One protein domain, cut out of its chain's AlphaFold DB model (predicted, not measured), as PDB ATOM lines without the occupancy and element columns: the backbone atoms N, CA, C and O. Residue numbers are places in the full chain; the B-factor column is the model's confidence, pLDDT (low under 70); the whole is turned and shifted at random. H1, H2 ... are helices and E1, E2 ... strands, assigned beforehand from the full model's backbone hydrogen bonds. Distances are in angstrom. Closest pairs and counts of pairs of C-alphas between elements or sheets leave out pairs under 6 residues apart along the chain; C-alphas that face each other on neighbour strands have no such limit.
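This is residues 5 to 96 of the 353 residues of the protein "BAG domain-containing protein" of Neocallimastix californiae (UniProt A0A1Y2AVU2). A strongly twisted sheet of five strands has helix H2 on one face and two short helices, H1 and H3, touching each other off the sheet; from this body the last helix, H4, sticks out with residues 87 to 96. The 92 printed residues have five named strands and four named helices, in the order E1 E2 H1 H2 E3 E4 H3 E5 H4; the class is mixed. The antiparallel sheet runs E1 E2 E5 E3 E4. The whole is compact, radius of gyration of the C-alphas 14.0 A, spanning 43 by 29 by 24 A.

Edge strand E1, residues 5 to 10, forms a hairpin with E2, residues 13 to 18; N 7 and O 15, 2.8 A apart, are within hydrogen-bond range. So are N 16 and O 73, 2.8 A, between E2 and E5, residues 72 to 77, and N 49 and O 74, 2.7 A, between E5 and E3, residues 46 to 50. E3 and edge strand E4, residues 53 to 55, form a hairpin, with N 55 and O 48 at 2.8 A. H2, residues 29 to 36, is on the sheet, height 8.9 A. H1, residues 21 to 26, and H3, residues 62 to 65, touch, closest C-alphas Tyr 25 and Tyr 63, 5.7 A. E2, H1 H2, E3 and E4, H3, E5 are split strand-helix-strand units, a strand between their two strands, with right-handed crossovers. H4, residues 80 to 96, touches no helix. Every O i to N i+4 pair is within range in H1, H2 and H4; H3 is too short for one.

E1 begins at C-alpha 5, (-5.707, -43.118, -47.599). E2 is 16.7 A long, E5 16.0 A. H4, 24.7 A, ends at C-alpha 96, (30.934, -26.534, -39.932).

The C-alphas of Thr 19 and Asn 96 are farthest apart, 43.7 A. The printed part has no cut and no long link. Mean pLDDT of the printed part is 75.5; residues 83 to 96 are among those under 70.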
ATOM      1  N   ILE A   5      -5.836 -41.758 -47.078       75.62
ATOM      2  CA  ILE A   5      -5.707 -43.118 -47.599       75.62
ATOM      3  C   ILE A   5      -4.393 -43.181 -48.357       75.62
ATOM      4  O   ILE A   5      -4.134 -42.317 -49.191       75.62
ATOM      5  N   ILE A   6      -3.592 -44.211 -48.097       79.25
ATOM      6  CA  ILE A   6      -2.346 -44.464 -48.820       79.25
ATOM      7  C   ILE A   6      -2.554 -45.690 -49.706       79.25
ATOM      8  O   ILE A   6      -2.928 -46.756 -49.220       79.25
ATOM      9  N   ILE A   7      -2.312 -45.533 -51.002       78.69
ATOM     10  CA  ILE A   7      -2.412 -46.587 -52.014       78.69
ATOM     11  C   ILE A   7      -1.032 -46.791 -52.630       78.69
ATOM     12  O   ILE A   7      -0.395 -45.831 -53.062       78.69
ATOM     13  N   LYS A   8      -0.557 -48.036 -52.662       79.62
ATOM     14  CA  LYS A   8       0.719 -48.396 -53.288       79.62
ATOM     15  C   LYS A   8       0.493 -48.569 -54.786       79.62
ATOM     16  O   LYS A   8      -0.375 -49.328 -55.192       79.62
ATOM     17  N   GLU A   9       1.261 -47.877 -55.617       79.81
ATOM     18  CA  GLU A   9       1.163 -47.993 -57.084       79.81
ATOM     19  C   GLU A   9       2.263 -48.890 -57.659       79.81
ATOM     20  O   GLU A   9       2.070 -49.603 -58.647       79.81
ATOM     21  N   ASN A  10       3.438 -48.854 -57.034       75.38
ATOM     22  CA  ASN A  10       4.553 -49.756 -57.294       75.38
ATOM     23  C   ASN A  10       5.551 -49.701 -56.123       75.38
ATOM     24  O   ASN A  10       5.353 -48.965 -55.156       75.38
ATOM     25  N   LYS A  11       6.655 -50.450 -56.231       73.56
ATOM     26  CA  LYS A  11       7.760 -50.469 -55.249       73.56
ATOM     27  C   LYS A  11       8.349 -49.103 -54.860       73.56
ATOM     28  O   LYS A  11       8.998 -49.037 -53.823       73.56
ATOM     29  N   ASN A  12       8.177 -48.053 -55.663       79.75
ATOM     30  CA  ASN A  12       8.806 -46.742 -55.468       79.75
ATOM     31  C   ASN A  12       7.799 -45.583 -55.386       79.75
ATOM     32  O   ASN A  12       8.224 -44.429 -55.280       79.75
ATOM     33  N   LEU A  13       6.493 -45.857 -55.462       83.06
ATOM     34  CA  LEU A  13       5.464 -44.828 -55.571       83.06
ATOM     35  C   LEU A  13       4.205 -45.199 -54.789       83.06
ATOM     36  O   LEU A  13       3.596 -46.250 -55.009       83.06
ATOM     37  N   TRP A  14       3.781 -44.270 -53.938       85.94
ATOM     38  CA  TRP A  14       2.517 -44.316 -53.216       85.94
ATOM     39  C   TRP A  14       1.715 -43.056 -53.516       85.94
ATOM     40  O   TRP A  14       2.266 -41.962 -53.634       85.94
ATOM     41  N   LYS A  15       0.399 -43.212 -53.612       84.88
ATOM     42  CA  LYS A  15      -0.558 -42.117 -53.732       84.88
ATOM     43  C   LYS A  15      -1.293 -41.937 -52.423       84.88
ATOM     44  O   LYS A  15      -1.745 -42.905 -51.815       84.88
ATOM     45  N   ILE A  16      -1.428 -40.688 -52.019       84.25
ATOM     46  CA  ILE A  16      -2.076 -40.283 -50.786       84.25
ATOM     47  C   ILE A  16      -3.305 -39.462 -51.156       84.25
ATOM     48  O   ILE A  16      -3.207 -38.482 -51.899       84.25
ATOM     49  N   TYR A  17      -4.454 -39.868 -50.625       79.44
ATOM     50  CA  TYR A  17      -5.737 -39.210 -50.833       79.44
ATOM     51  C   TYR A  17      -6.292 -38.717 -49.509       79.44
ATOM     52  O   TYR A  17      -6.507 -39.516 -48.602       79.44
ATOM     53  N   PHE A  18      -6.570 -37.423 -49.414       74.81
ATOM     54  CA  PHE A  18      -7.242 -36.847 -48.253       74.81
ATOM     55  C   PHE A  18      -8.742 -37.102 -48.317       74.81
ATOM     56  O   PHE A  18      -9.374 -36.936 -49.363       74.81
ATOM     57  N   THR A  19      -9.288 -37.511 -47.184       69.94
ATOM     58  CA  THR A  19     -10.672 -37.983 -47.020       69.94
ATOM     59  C   THR A  19     -11.495 -37.103 -46.100       69.94
ATOM     60  O   THR A  19     -12.710 -37.262 -46.035       69.94
ATOM     61  N   ASP A  20     -10.838 -36.179 -45.408       72.06
ATOM     62  CA  ASP A  20     -11.443 -35.270 -44.452       72.06
ATOM     63  C   ASP A  20     -10.926 -33.849 -44.720       72.06
ATOM     64  O   ASP A  20      -9.719 -33.603 -44.667       72.06
ATOM     65  N   LEU A  21     -11.847 -32.939 -45.060       63.59
ATOM     66  CA  LEU A  21     -11.552 -31.535 -45.362       63.59
ATOM     67  C   LEU A  21     -10.958 -30.827 -44.137       63.59
ATOM     68  O   LEU A  21      -9.950 -30.136 -44.255       63.59
ATOM     69  N   GLU A  22     -11.556 -31.004 -42.962       66.88
ATOM     70  CA  GLU A  22     -11.151 -30.289 -41.748       66.88
ATOM     71  C   GLU A  22      -9.769 -30.742 -41.285       66.88
ATOM     72  O   GLU A  22      -8.904 -29.920 -40.957       66.88
ATOM     73  N   ILE A  23      -9.523 -32.055 -41.332       68.06
ATOM     74  CA  ILE A  23      -8.205 -32.589 -40.997       68.06
ATOM     75  C   ILE A  23      -7.179 -32.149 -42.044       68.06
ATOM     76  O   ILE A  23      -6.053 -31.815 -41.686       68.06
ATOM     77  N   PHE A  24      -7.552 -32.070 -43.322       69.06
ATOM     78  CA  PHE A  24      -6.668 -31.563 -44.370       69.06
ATOM     79  C   PHE A  24      -6.237 -30.102 -44.134       69.06
ATOM     80  O   PHE A  24      -5.038 -29.820 -44.112       69.06
ATOM     81  N   TYR A  25      -7.182 -29.182 -43.902       67.62
ATOM     82  CA  TYR A  25      -6.880 -27.751 -43.718       67.62
ATOM     83  C   TYR A  25      -6.052 -27.463 -42.458       67.62
ATOM     84  O   TYR A  25      -5.313 -26.479 -42.414       67.62
ATOM     85  N   SER A  26      -6.133 -28.333 -41.451       76.19
ATOM     86  CA  SER A  26      -5.359 -28.222 -40.210       76.19
ATOM     87  C   SER A  26      -4.039 -29.007 -40.222       76.19
ATOM     88  O   SER A  26      -3.227 -28.845 -39.308       76.19
ATOM     89  N   SER A  27      -3.776 -29.819 -41.252       80.38
ATOM     90  CA  SER A  27      -2.587 -30.674 -41.315       80.38
ATOM     91  C   SER A  27      -1.367 -29.957 -41.897       80.38
ATOM     92  O   SER A  27      -1.421 -29.323 -42.954       80.38
ATOM     93  N   LYS A  28      -0.231 -30.125 -41.215       86.94
ATOM     94  CA  LYS A  28       1.112 -29.793 -41.709       86.94
ATOM     95  C   LYS A  28       1.718 -30.966 -42.488       86.94
ATOM     96  O   LYS A  28       1.327 -32.115 -42.270       86.94
ATOM     97  N   LEU A  29       2.709 -30.706 -43.340       84.00
ATOM     98  CA  LEU A  29       3.433 -31.765 -44.054       84.00
ATOM     99  C   LEU A  29       4.093 -32.774 -43.092       84.00
ATOM    100  O   LEU A  29       4.018 -33.982 -43.332       84.00
ATOM    101  N   GLY A  30       4.638 -32.313 -41.962       83.00
ATOM    102  CA  GLY A  30       5.237 -33.183 -40.943       83.00
ATOM    103  C   GLY A  30       4.265 -34.224 -40.364       83.00
ATOM    104  O   GLY A  30       4.655 -35.361 -40.098       83.00
ATOM    105  N   TYR A  31       2.971 -33.890 -40.265       81.31
ATOM    106  CA  TYR A  31       1.933 -34.839 -39.840       81.31
ATOM    107  C   TYR A  31       1.749 -35.969 -40.857       81.31
ATOM    108  O   TYR A  31       1.621 -37.142 -40.499       81.31
ATOM    109  N   LEU A  32       1.773 -35.623 -42.147       78.12
ATOM    110  CA  LEU A  32       1.671 -36.605 -43.218       78.12
ATOM    111  C   LEU A  32       2.886 -37.540 -43.224       78.12
ATOM    112  O   LEU A  32       2.721 -38.754 -43.378       78.12
ATOM    113  N   LYS A  33       4.085 -36.995 -42.978       80.88
ATOM    114  CA  LYS A  33       5.300 -37.792 -42.785       80.88
ATOM    115  C   LYS A  33       5.131 -38.784 -41.639       80.88
ATOM    116  O   LYS A  33       5.271 -39.988 -41.834       80.88
ATOM    117  N   GLU A  34       4.764 -38.316 -40.451       79.75
ATOM    118  CA  GLU A  34       4.618 -39.180 -39.276       79.75
ATOM    119  C   GLU A  34       3.693 -40.376 -39.530       79.75
ATOM    120  O   GLU A  34       3.993 -41.508 -39.158       79.75
ATOM    121  N   ARG A  35       2.602 -40.146 -40.252       74.69
ATOM    122  CA  ARG A  35       1.640 -41.187 -40.604       74.69
ATOM    123  C   ARG A  35       2.150 -42.194 -41.631       74.69
ATOM    124  O   ARG A  35       1.721 -43.347 -41.611       74.69
ATOM    125  N   CYS A  36       3.077 -41.779 -42.485       75.56
ATOM    126  CA  CYS A  36       3.765 -42.654 -43.425       75.56
ATOM    127  C   CYS A  36       4.891 -43.472 -42.767       75.56
ATOM    128  O   CYS A  36       5.377 -44.405 -43.395       75.56
ATOM    129  N   LYS A  37       5.282 -43.203 -41.507       70.25
ATOM    130  CA  LYS A  37       6.329 -43.978 -40.799       70.25
ATOM    131  C   LYS A  37       6.000 -45.466 -40.644       70.25
ATOM    132  O   LYS A  37       6.908 -46.269 -40.490       70.25
ATOM    133  N   ASN A  38       4.715 -45.821 -40.676       65.12
ATOM    134  CA  ASN A  38       4.259 -47.212 -40.593       65.12
ATOM    135  C   ASN A  38       4.315 -47.948 -41.940       65.12
ATOM    136  O   ASN A  38       3.965 -49.125 -42.002       65.12
ATOM    137  N   LEU A  39       4.700 -47.271 -43.026       68.44
ATOM    138  CA  LEU A  39       5.060 -47.957 -44.261       68.44
ATOM    139  C   LEU A  39       6.339 -48.765 -44.001       68.44
ATOM    140  O   LEU A  39       7.169 -48.366 -43.192       68.44
ATOM    141  N   GLU A  40       6.516 -49.895 -44.686       65.44
ATOM    142  CA  GLU A  40       7.654 -50.821 -44.502       65.44
ATOM    143  C   GLU A  40       9.032 -50.222 -44.867       65.44
ATOM    144  O   GLU A  40       9.991 -50.957 -45.100       65.44
ATOM    145  N   ILE A  41       9.148 -48.897 -45.003       64.25
ATOM    146  CA  ILE A  41      10.293 -48.235 -45.616       64.25
ATOM    147  C   ILE A  41      10.640 -46.951 -44.848       64.25
ATOM    148  O   ILE A  41       9.730 -46.191 -44.504       64.25
ATOM    149  N   PRO A  42      11.936 -46.684 -44.579       71.62
ATOM    150  CA  PRO A  42      12.356 -45.499 -43.841       71.62
ATOM    151  C   PRO A  42      11.898 -44.216 -44.522       71.62
ATOM    152  O   PRO A  42      12.122 -44.013 -45.711       71.62
ATOM    153  N   ILE A  43      11.297 -43.308 -43.756       70.56
ATOM    154  CA  ILE A  43      10.726 -42.083 -44.320       70.56
ATOM    155  C   ILE A  43      11.758 -41.147 -44.957       70.56
ATOM    156  O   ILE A  43      11.433 -40.389 -45.869       70.56
ATOM    157  N   ASN A  44      13.012 -41.243 -44.517       74.44
ATOM    158  CA  ASN A  44      14.123 -40.467 -45.058       74.44
ATOM    159  C   ASN A  44      14.455 -40.864 -46.502       74.44
ATOM    160  O   ASN A  44      15.003 -40.047 -47.239       74.44
ATOM    161  N   ASP A  45      14.038 -42.050 -46.945       80.69
ATOM    162  CA  ASP A  45      14.226 -42.518 -48.318       80.69
ATOM    163  C   ASP A  45      13.143 -41.986 -49.264       80.69
ATOM    164  O   ASP A  45      13.110 -42.369 -50.431       80.69
ATOM    165  N   TYR A  46      12.249 -41.117 -48.787       83.31
ATOM    166  CA  TYR A  46      11.111 -40.619 -49.546       83.31
ATOM    167  C   TYR A  46      11.023 -39.103 -49.579       83.31
ATOM    168  O   TYR A  46      11.540 -38.391 -48.718       83.31
ATOM    169  N   TYR A  47      10.317 -38.613 -50.591       87.12
ATOM    170  CA  TYR A  47       9.877 -37.232 -50.684       87.12
ATOM    171  C   TYR A  47       8.437 -37.172 -51.188       87.12
ATOM    172  O   TYR A  47       7.969 -38.048 -51.922       87.12
ATOM    173  N   PHE A  48       7.722 -36.135 -50.765       88.56
ATOM    174  CA  PHE A  48       6.351 -35.890 -51.188       88.56
ATOM    175  C   PHE A  48       6.366 -34.955 -52.387       88.56
ATOM    176  O   PHE A  48       7.184 -34.042 -52.468       88.56
ATOM    177  N   THR A  49       5.449 -35.177 -53.319       88.75
ATOM    178  CA  THR A  49       5.232 -34.304 -54.467       88.75
ATOM    179  C   THR A  49       3.754 -34.032 -54.666       88.75
ATOM    180  O   THR A  49       2.917 -34.909 -54.456       88.75
ATOM    181  N   PHE A  50       3.436 -32.822 -55.104       86.81
ATOM    182  CA  PHE A  50       2.106 -32.434 -55.554       86.81
ATOM    183  C   PHE A  50       2.247 -31.582 -56.813       86.81
ATOM    184  O   PHE A  50       3.027 -30.635 -56.813       86.81
ATOM    185  N   ASN A  51       1.533 -31.932 -57.889       83.06
ATOM    186  CA  ASN A  51       1.690 -31.295 -59.205       83.06
ATOM    187  C   ASN A  51       3.166 -31.142 -59.616       83.06
ATOM    188  O   ASN A  51       3.593 -30.074 -60.037       83.06
ATOM    189  N   GLU A  52       3.951 -32.209 -59.424       81.62
ATOM    190  CA  GLU A  52       5.392 -32.271 -59.733       81.62
ATOM    191  C   GLU A  52       6.301 -31.388 -58.858       81.62
ATOM    192  O   GLU A  52       7.522 -31.492 -58.947       81.62
ATOM    193  N   VAL A  53       5.735 -30.607 -57.935       84.56
ATOM    194  CA  VAL A  53       6.482 -29.806 -56.960       84.56
ATOM    195  C   VAL A  53       6.815 -30.658 -55.739       84.56
ATOM    196  O   VAL A  53       5.936 -31.319 -55.184       84.56
ATOM    197  N   VAL A  54       8.080 -30.641 -55.314       87.44
ATOM    198  CA  VAL A  54       8.534 -31.297 -54.078       87.44
ATOM    199  C   VAL A  54       8.007 -30.538 -52.861       87.44
ATOM    200  O   VAL A  54       8.063 -29.313 -52.816       87.44
ATOM    201  N   LEU A  55       7.487 -31.275 -51.881       88.38
ATOM    202  CA  LEU A  55       7.066 -30.746 -50.587       88.38
ATOM    203  C   LEU A  55       8.159 -31.073 -49.562       88.38
ATOM    204  O   LEU A  55       8.435 -32.249 -49.304       88.38
ATOM    205  N   ASP A  56       8.786 -30.043 -49.010       85.81
ATOM    206  CA  ASP A  56       9.983 -30.123 -48.166       85.81
ATOM    207  C   ASP A  56       9.828 -29.450 -46.790       85.81
ATOM    208  O   ASP A  56      10.437 -29.913 -45.828       85.81
ATOM    209  N   ASP A  57       8.984 -28.424 -46.677       86.50
ATOM    210  CA  ASP A  57       8.711 -27.705 -45.427       86.50
ATOM    211  C   ASP A  57       7.704 -28.447 -44.528       86.50
ATOM    212  O   ASP A  57       6.490 -28.433 -44.759       86.50
ATOM    213  N   ASP A  58       8.221 -29.078 -43.470       86.00
ATOM    214  CA  ASP A  58       7.438 -29.856 -42.503       86.00
ATOM    215  C   ASP A  58       6.459 -29.030 -41.676       86.00
ATOM    216  O   ASP A  58       5.441 -29.570 -41.225       86.00
ATOM    217  N   ASP A  59       6.716 -27.733 -41.521       87.69
ATOM    218  CA  ASP A  59       5.860 -26.816 -40.781       87.69
ATOM    219  C   ASP A  59       4.786 -26.165 -41.650       87.69
ATOM    220  O   ASP A  59       3.822 -25.585 -41.130       87.69
ATOM    221  N   LYS A  60       4.895 -26.304 -42.973       88.31
ATOM    222  CA  LYS A  60       3.927 -25.746 -43.905       88.31
ATOM    223  C   LYS A  60       2.635 -26.554 -43.922       88.31
ATOM    224  O   LYS A  60       2.604 -27.776 -44.083       88.31
ATOM    225  N   TYR A  61       1.529 -25.827 -43.787       84.62
ATOM    226  CA  TYR A  61       0.188 -26.379 -43.937       84.62
ATOM    227  C   TYR A  61      -0.077 -26.831 -45.373       84.62
ATOM    228  O   TYR A  61       0.279 -26.136 -46.327       84.62
ATOM    229  N   LEU A  62      -0.778 -27.954 -45.529       82.50
ATOM    230  CA  LEU A  62      -1.028 -28.560 -46.838       82.50
ATOM    231  C   LEU A  62      -1.845 -27.662 -47.782       82.50
ATOM    232  O   LEU A  62      -1.544 -27.599 -48.974       82.50
ATOM    233  N   TYR A  63      -2.815 -26.899 -47.266       80.50
ATOM    234  CA  TYR A  63      -3.597 -25.959 -48.085       80.50
ATOM    235  C   TYR A  63      -2.724 -24.860 -48.719       80.50
ATOM    236  O   TYR A  63      -3.041 -24.368 -49.799       80.50
ATOM    237  N   LYS A  64      -1.579 -24.510 -48.109       85.19
ATOM    238  CA  LYS A  64      -0.629 -23.530 -48.671       85.19
ATOM    239  C   LYS A  64       0.124 -24.054 -49.899       85.19
ATOM    240  O   LYS A  64       0.864 -23.296 -50.521       85.19
ATOM    241  N   TYR A  65      -0.035 -25.332 -50.238       80.88
ATOM    242  CA  TYR A  65       0.460 -25.925 -51.480       80.88
ATOM    243  C   TYR A  65      -0.623 -26.020 -52.568       80.88
ATOM    244  O   TYR A  65      -0.399 -26.678 -53.579       80.88
ATOM    245  N   ASN A  66      -1.791 -25.385 -52.383       77.69
ATOM    246  CA  ASN A  66      -2.960 -25.518 -53.267       77.69
ATOM    247  C   ASN A  66      -3.421 -26.977 -53.441       77.69
ATOM    248  O   ASN A  66      -3.987 -27.356 -54.468       77.69
ATOM    249  N   ILE A  67      -3.144 -27.810 -52.440       75.12
ATOM    250  CA  ILE A  67      -3.695 -29.155 -52.340       75.12
ATOM    251  C   ILE A  67      -5.160 -28.987 -51.890       75.12
ATOM    252  O   ILE A  67      -5.455 -28.130 -51.062       75.12
ATOM    253  N   ASP A  68      -6.077 -29.768 -52.453       67.94
ATOM    254  CA  ASP A  68      -7.504 -29.782 -52.113       67.94
ATOM    255  C   ASP A  68      -7.923 -31.223 -51.770       67.94
ATOM    256  O   ASP A  68      -7.151 -32.179 -51.909       67.94
ATOM    257  N   VAL A  69      -9.156 -31.429 -51.325       64.94
ATOM    258  CA  VAL A  69      -9.683 -32.772 -51.087       64.94
ATOM    259  C   VAL A  69      -9.747 -33.557 -52.394       64.94
ATOM    260  O   VAL A  69     -10.200 -33.063 -53.424       64.94
ATOM    261  N   LEU A  70      -9.281 -34.811 -52.336       64.50
ATOM    262  CA  LEU A  70      -8.974 -35.688 -53.478       64.50
ATOM    263  C   LEU A  70      -7.749 -35.302 -54.311       64.50
ATOM    264  O   LEU A  70      -7.467 -36.017 -55.284       64.50
ATOM    265  N   SER A  71      -7.016 -34.240 -53.974       72.94
ATOM    266  CA  SER A  71      -5.705 -34.017 -54.576       72.94
ATOM    267  C   SER A  71      -4.813 -35.225 -54.335       72.94
ATOM    268  O   SER A  71      -4.819 -35.833 -53.266       72.94
ATOM    269  N   GLU A  72      -4.086 -35.601 -55.379       78.88
ATOM    270  CA  GLU A  72      -3.161 -36.720 -55.335       78.88
ATOM    271  C   GLU A  72      -1.806 -36.197 -54.872       78.88
ATOM    272  O   GLU A  72      -1.094 -35.542 -55.632       78.88
ATOM    273  N   VAL A  73      -1.466 -36.467 -53.615       83.94
ATOM    274  CA  VAL A  73      -0.097 -36.274 -53.135       83.94
ATOM    275  C   VAL A  73       0.658 -37.569 -53.379       83.94
ATOM    276  O   VAL A  73       0.214 -38.646 -52.984       83.94
ATOM    277  N   ILE A  74       1.794 -37.471 -54.056       85.19
ATOM    278  CA  ILE A  74       2.599 -38.624 -54.436       85.19
ATOM    279  C   ILE A  74       3.802 -38.701 -53.508       85.19
ATOM    280  O   ILE A  74       4.612 -37.778 -53.449       85.19
ATOM    281  N   LEU A  75       3.949 -39.828 -52.831       86.44
ATOM    282  CA  LEU A  75       5.134 -40.186 -52.070       86.44
ATOM    283  C   LEU A  75       6.052 -41.025 -52.968       86.44
ATOM    284  O   LEU A  75       5.668 -42.112 -53.408       86.44
ATOM    285  N   LYS A  76       7.248 -40.510 -53.270       84.88
ATOM    286  CA  LYS A  76       8.221 -41.137 -54.181       84.88
ATOM    287  C   LYS A  76       9.499 -41.509 -53.451       84.88
ATOM    288  O   LYS A  76       9.989 -40.731 -52.631       84.88
ATOM    289  N   LYS A  77      10.046 -42.681 -53.772       83.12
ATOM    290  CA  LYS A  77      11.358 -43.102 -53.274       83.12
ATOM    291  C   LYS A  77      12.444 -42.229 -53.901       83.12
ATOM    292  O   LYS A  77      12.448 -42.038 -55.119       83.12
ATOM    293  N   LYS A  78      13.362 -41.721 -53.084       82.88
ATOM    294  CA  LYS A  78      14.566 -41.022 -53.531       82.88
ATOM    295  C   LYS A  78      15.448 -41.981 -54.321       82.88
ATOM    296  O   LYS A  78      15.580 -43.160 -53.985       82.88
ATOM    297  N   THR A  79      16.064 -41.473 -55.379       78.25
ATOM    298  CA  THR A  79      17.103 -42.224 -56.087       78.25
ATOM    299  C   THR A  79      18.365 -42.312 -55.219       78.25
ATOM    300  O   THR A  79      18.584 -41.440 -54.377       78.25
ATOM    301  N   PRO A  80      19.241 -43.318 -55.418       71.44
ATOM    302  CA  PRO A  80      20.510 -43.405 -54.689       71.44
ATOM    303  C   PRO A  80      21.345 -42.118 -54.773       71.44
ATOM    304  O   PRO A  80      21.964 -41.720 -53.792       71.44
ATOM    305  N   GLN A  81      21.290 -41.436 -55.922       68.56
ATOM    306  CA  GLN A  81      21.931 -40.141 -56.147       68.56
ATOM    307  C   GLN A  81      21.377 -39.054 -55.207       68.56
ATOM    308  O   GLN A  81      22.135 -38.387 -54.518       68.56
ATOM    309  N   GLN A  82      20.048 -38.934 -55.110       72.19
ATOM    310  CA  GLN A  82      19.387 -37.946 -54.249       72.19
ATOM    311  C   GLN A  82      19.640 -38.196 -52.759       72.19
ATOM    312  O   GLN A  82      19.707 -37.251 -51.978       72.19
ATOM    313  N   ILE A  83      19.771 -39.466 -52.366       68.00
ATOM    314  CA  ILE A  83      20.130 -39.834 -50.994       68.00
ATOM    315  C   ILE A  83      21.555 -39.356 -50.705       68.00
ATOM    316  O   ILE A  83      21.768 -38.674 -49.706       68.00
ATOM    317  N   TYR A  84      22.498 -39.654 -51.604       64.19
ATOM    318  CA  TYR A  84      23.904 -39.271 -51.478       64.19
ATOM    319  C   TYR A  84      24.091 -37.751 -51.375       64.19
ATOM    320  O   TYR A  84      24.817 -37.274 -50.502       64.19
ATOM    321  N   ASP A  85      23.392 -36.984 -52.213       67.94
ATOM    322  CA  ASP A  85      23.469 -35.522 -52.206       67.94
ATOM    323  C   ASP A  85      22.965 -34.928 -50.877       67.94
ATOM    324  O   ASP A  85      23.577 -34.000 -50.346       67.94
ATOM    325  N   GLN A  86      21.916 -35.505 -50.277       63.09
ATOM    326  CA  GLN A  86      21.436 -35.089 -48.954       63.09
ATOM    327  C   GLN A  86      22.386 -35.465 -47.819       63.09
ATOM    328  O   GLN A  86      22.660 -34.627 -46.962       63.09
ATOM    329  N   THR A  87      22.931 -36.687 -47.818       65.38
ATOM    330  CA  THR A  87      23.846 -37.111 -46.743       65.38
ATOM    331  C   THR A  87      25.134 -36.280 -46.742       65.38
ATOM    332  O   THR A  87      25.708 -36.031 -45.683       65.38
ATOM    333  N   ASN A  88      25.587 -35.821 -47.913       58.28
ATOM    334  CA  ASN A  88      26.738 -34.922 -48.020       58.28
ATOM    335  C   ASN A  88      26.415 -33.490 -47.581       58.28
ATOM    336  O   ASN A  88      27.269 -32.843 -46.977       58.28
ATOM    337  N   LEU A  89      25.202 -32.991 -47.844       61.25
ATOM    338  CA  LEU A  89      24.772 -31.682 -47.346       61.25
ATOM    339  C   LEU A  89      24.710 -31.659 -45.810       61.25
ATOM    340  O   LEU A  89      25.222 -30.729 -45.192       61.25
ATOM    341  N   GLU A  90      24.142 -32.702 -45.197       60.34
ATOM    342  CA  GLU A  90      24.027 -32.832 -43.736       60.34
ATOM    343  C   GLU A  90      25.395 -32.988 -43.053       60.34
ATOM    344  O   GLU A  90      25.636 -32.382 -42.010       60.34
ATOM    345  N   LYS A  91      26.330 -33.739 -43.657       60.28
ATOM    346  CA  LYS A  91      27.711 -33.828 -43.150       60.28
ATOM    347  C   LYS A  91      28.434 -32.484 -43.191       60.28
ATOM    348  O   LYS A  91      29.032 -32.100 -42.197       60.28
ATOM    349  N   ASN A  92      28.313 -31.736 -44.290       55.25
ATOM    350  CA  ASN A  92      28.943 -30.418 -44.411       55.25
ATOM    351  C   ASN A  92      28.352 -29.370 -43.447       55.25
ATOM    352  O   ASN A  92      29.040 -28.417 -43.089       55.25
ATOM    353  N   LEU A  93      27.089 -29.519 -43.033       56.00
ATOM    354  CA  LEU A  93      26.475 -28.664 -42.011       56.00
ATOM    355  C   LEU A  93      27.001 -29.002 -40.608       56.00
ATOM    356  O   LEU A  93      27.397 -28.095 -39.881       56.00
ATOM    357  N   ASN A  94      27.112 -30.289 -40.269       54.94
ATOM    358  CA  ASN A  94      27.649 -30.720 -38.972       54.94
ATOM    359  C   ASN A  94      29.159 -30.462 -38.836       54.94
ATOM    360  O   ASN A  94      29.615 -30.051 -37.771       54.94
ATOM    361  N   ASP A  95      29.936 -30.627 -39.909       54.00
ATOM    362  CA  ASP A  95      31.383 -30.375 -39.891       54.00
ATOM    363  C   ASP A  95      31.708 -28.874 -39.726       54.00
ATOM    364  O   ASP A  95      32.748 -28.524 -39.163       54.00
ATOM    365  N   ASN A  96      30.798 -27.979 -40.132       50.06
ATOM    366  CA  ASN A  96      30.934 -26.534 -39.932       50.06
ATOM    367  C   ASN A  96      30.522 -26.061 -38.527       50.06
ATOM    368  O   ASN A  96      31.047 -25.048 -38.061       50.06
TER     369      ASN A  96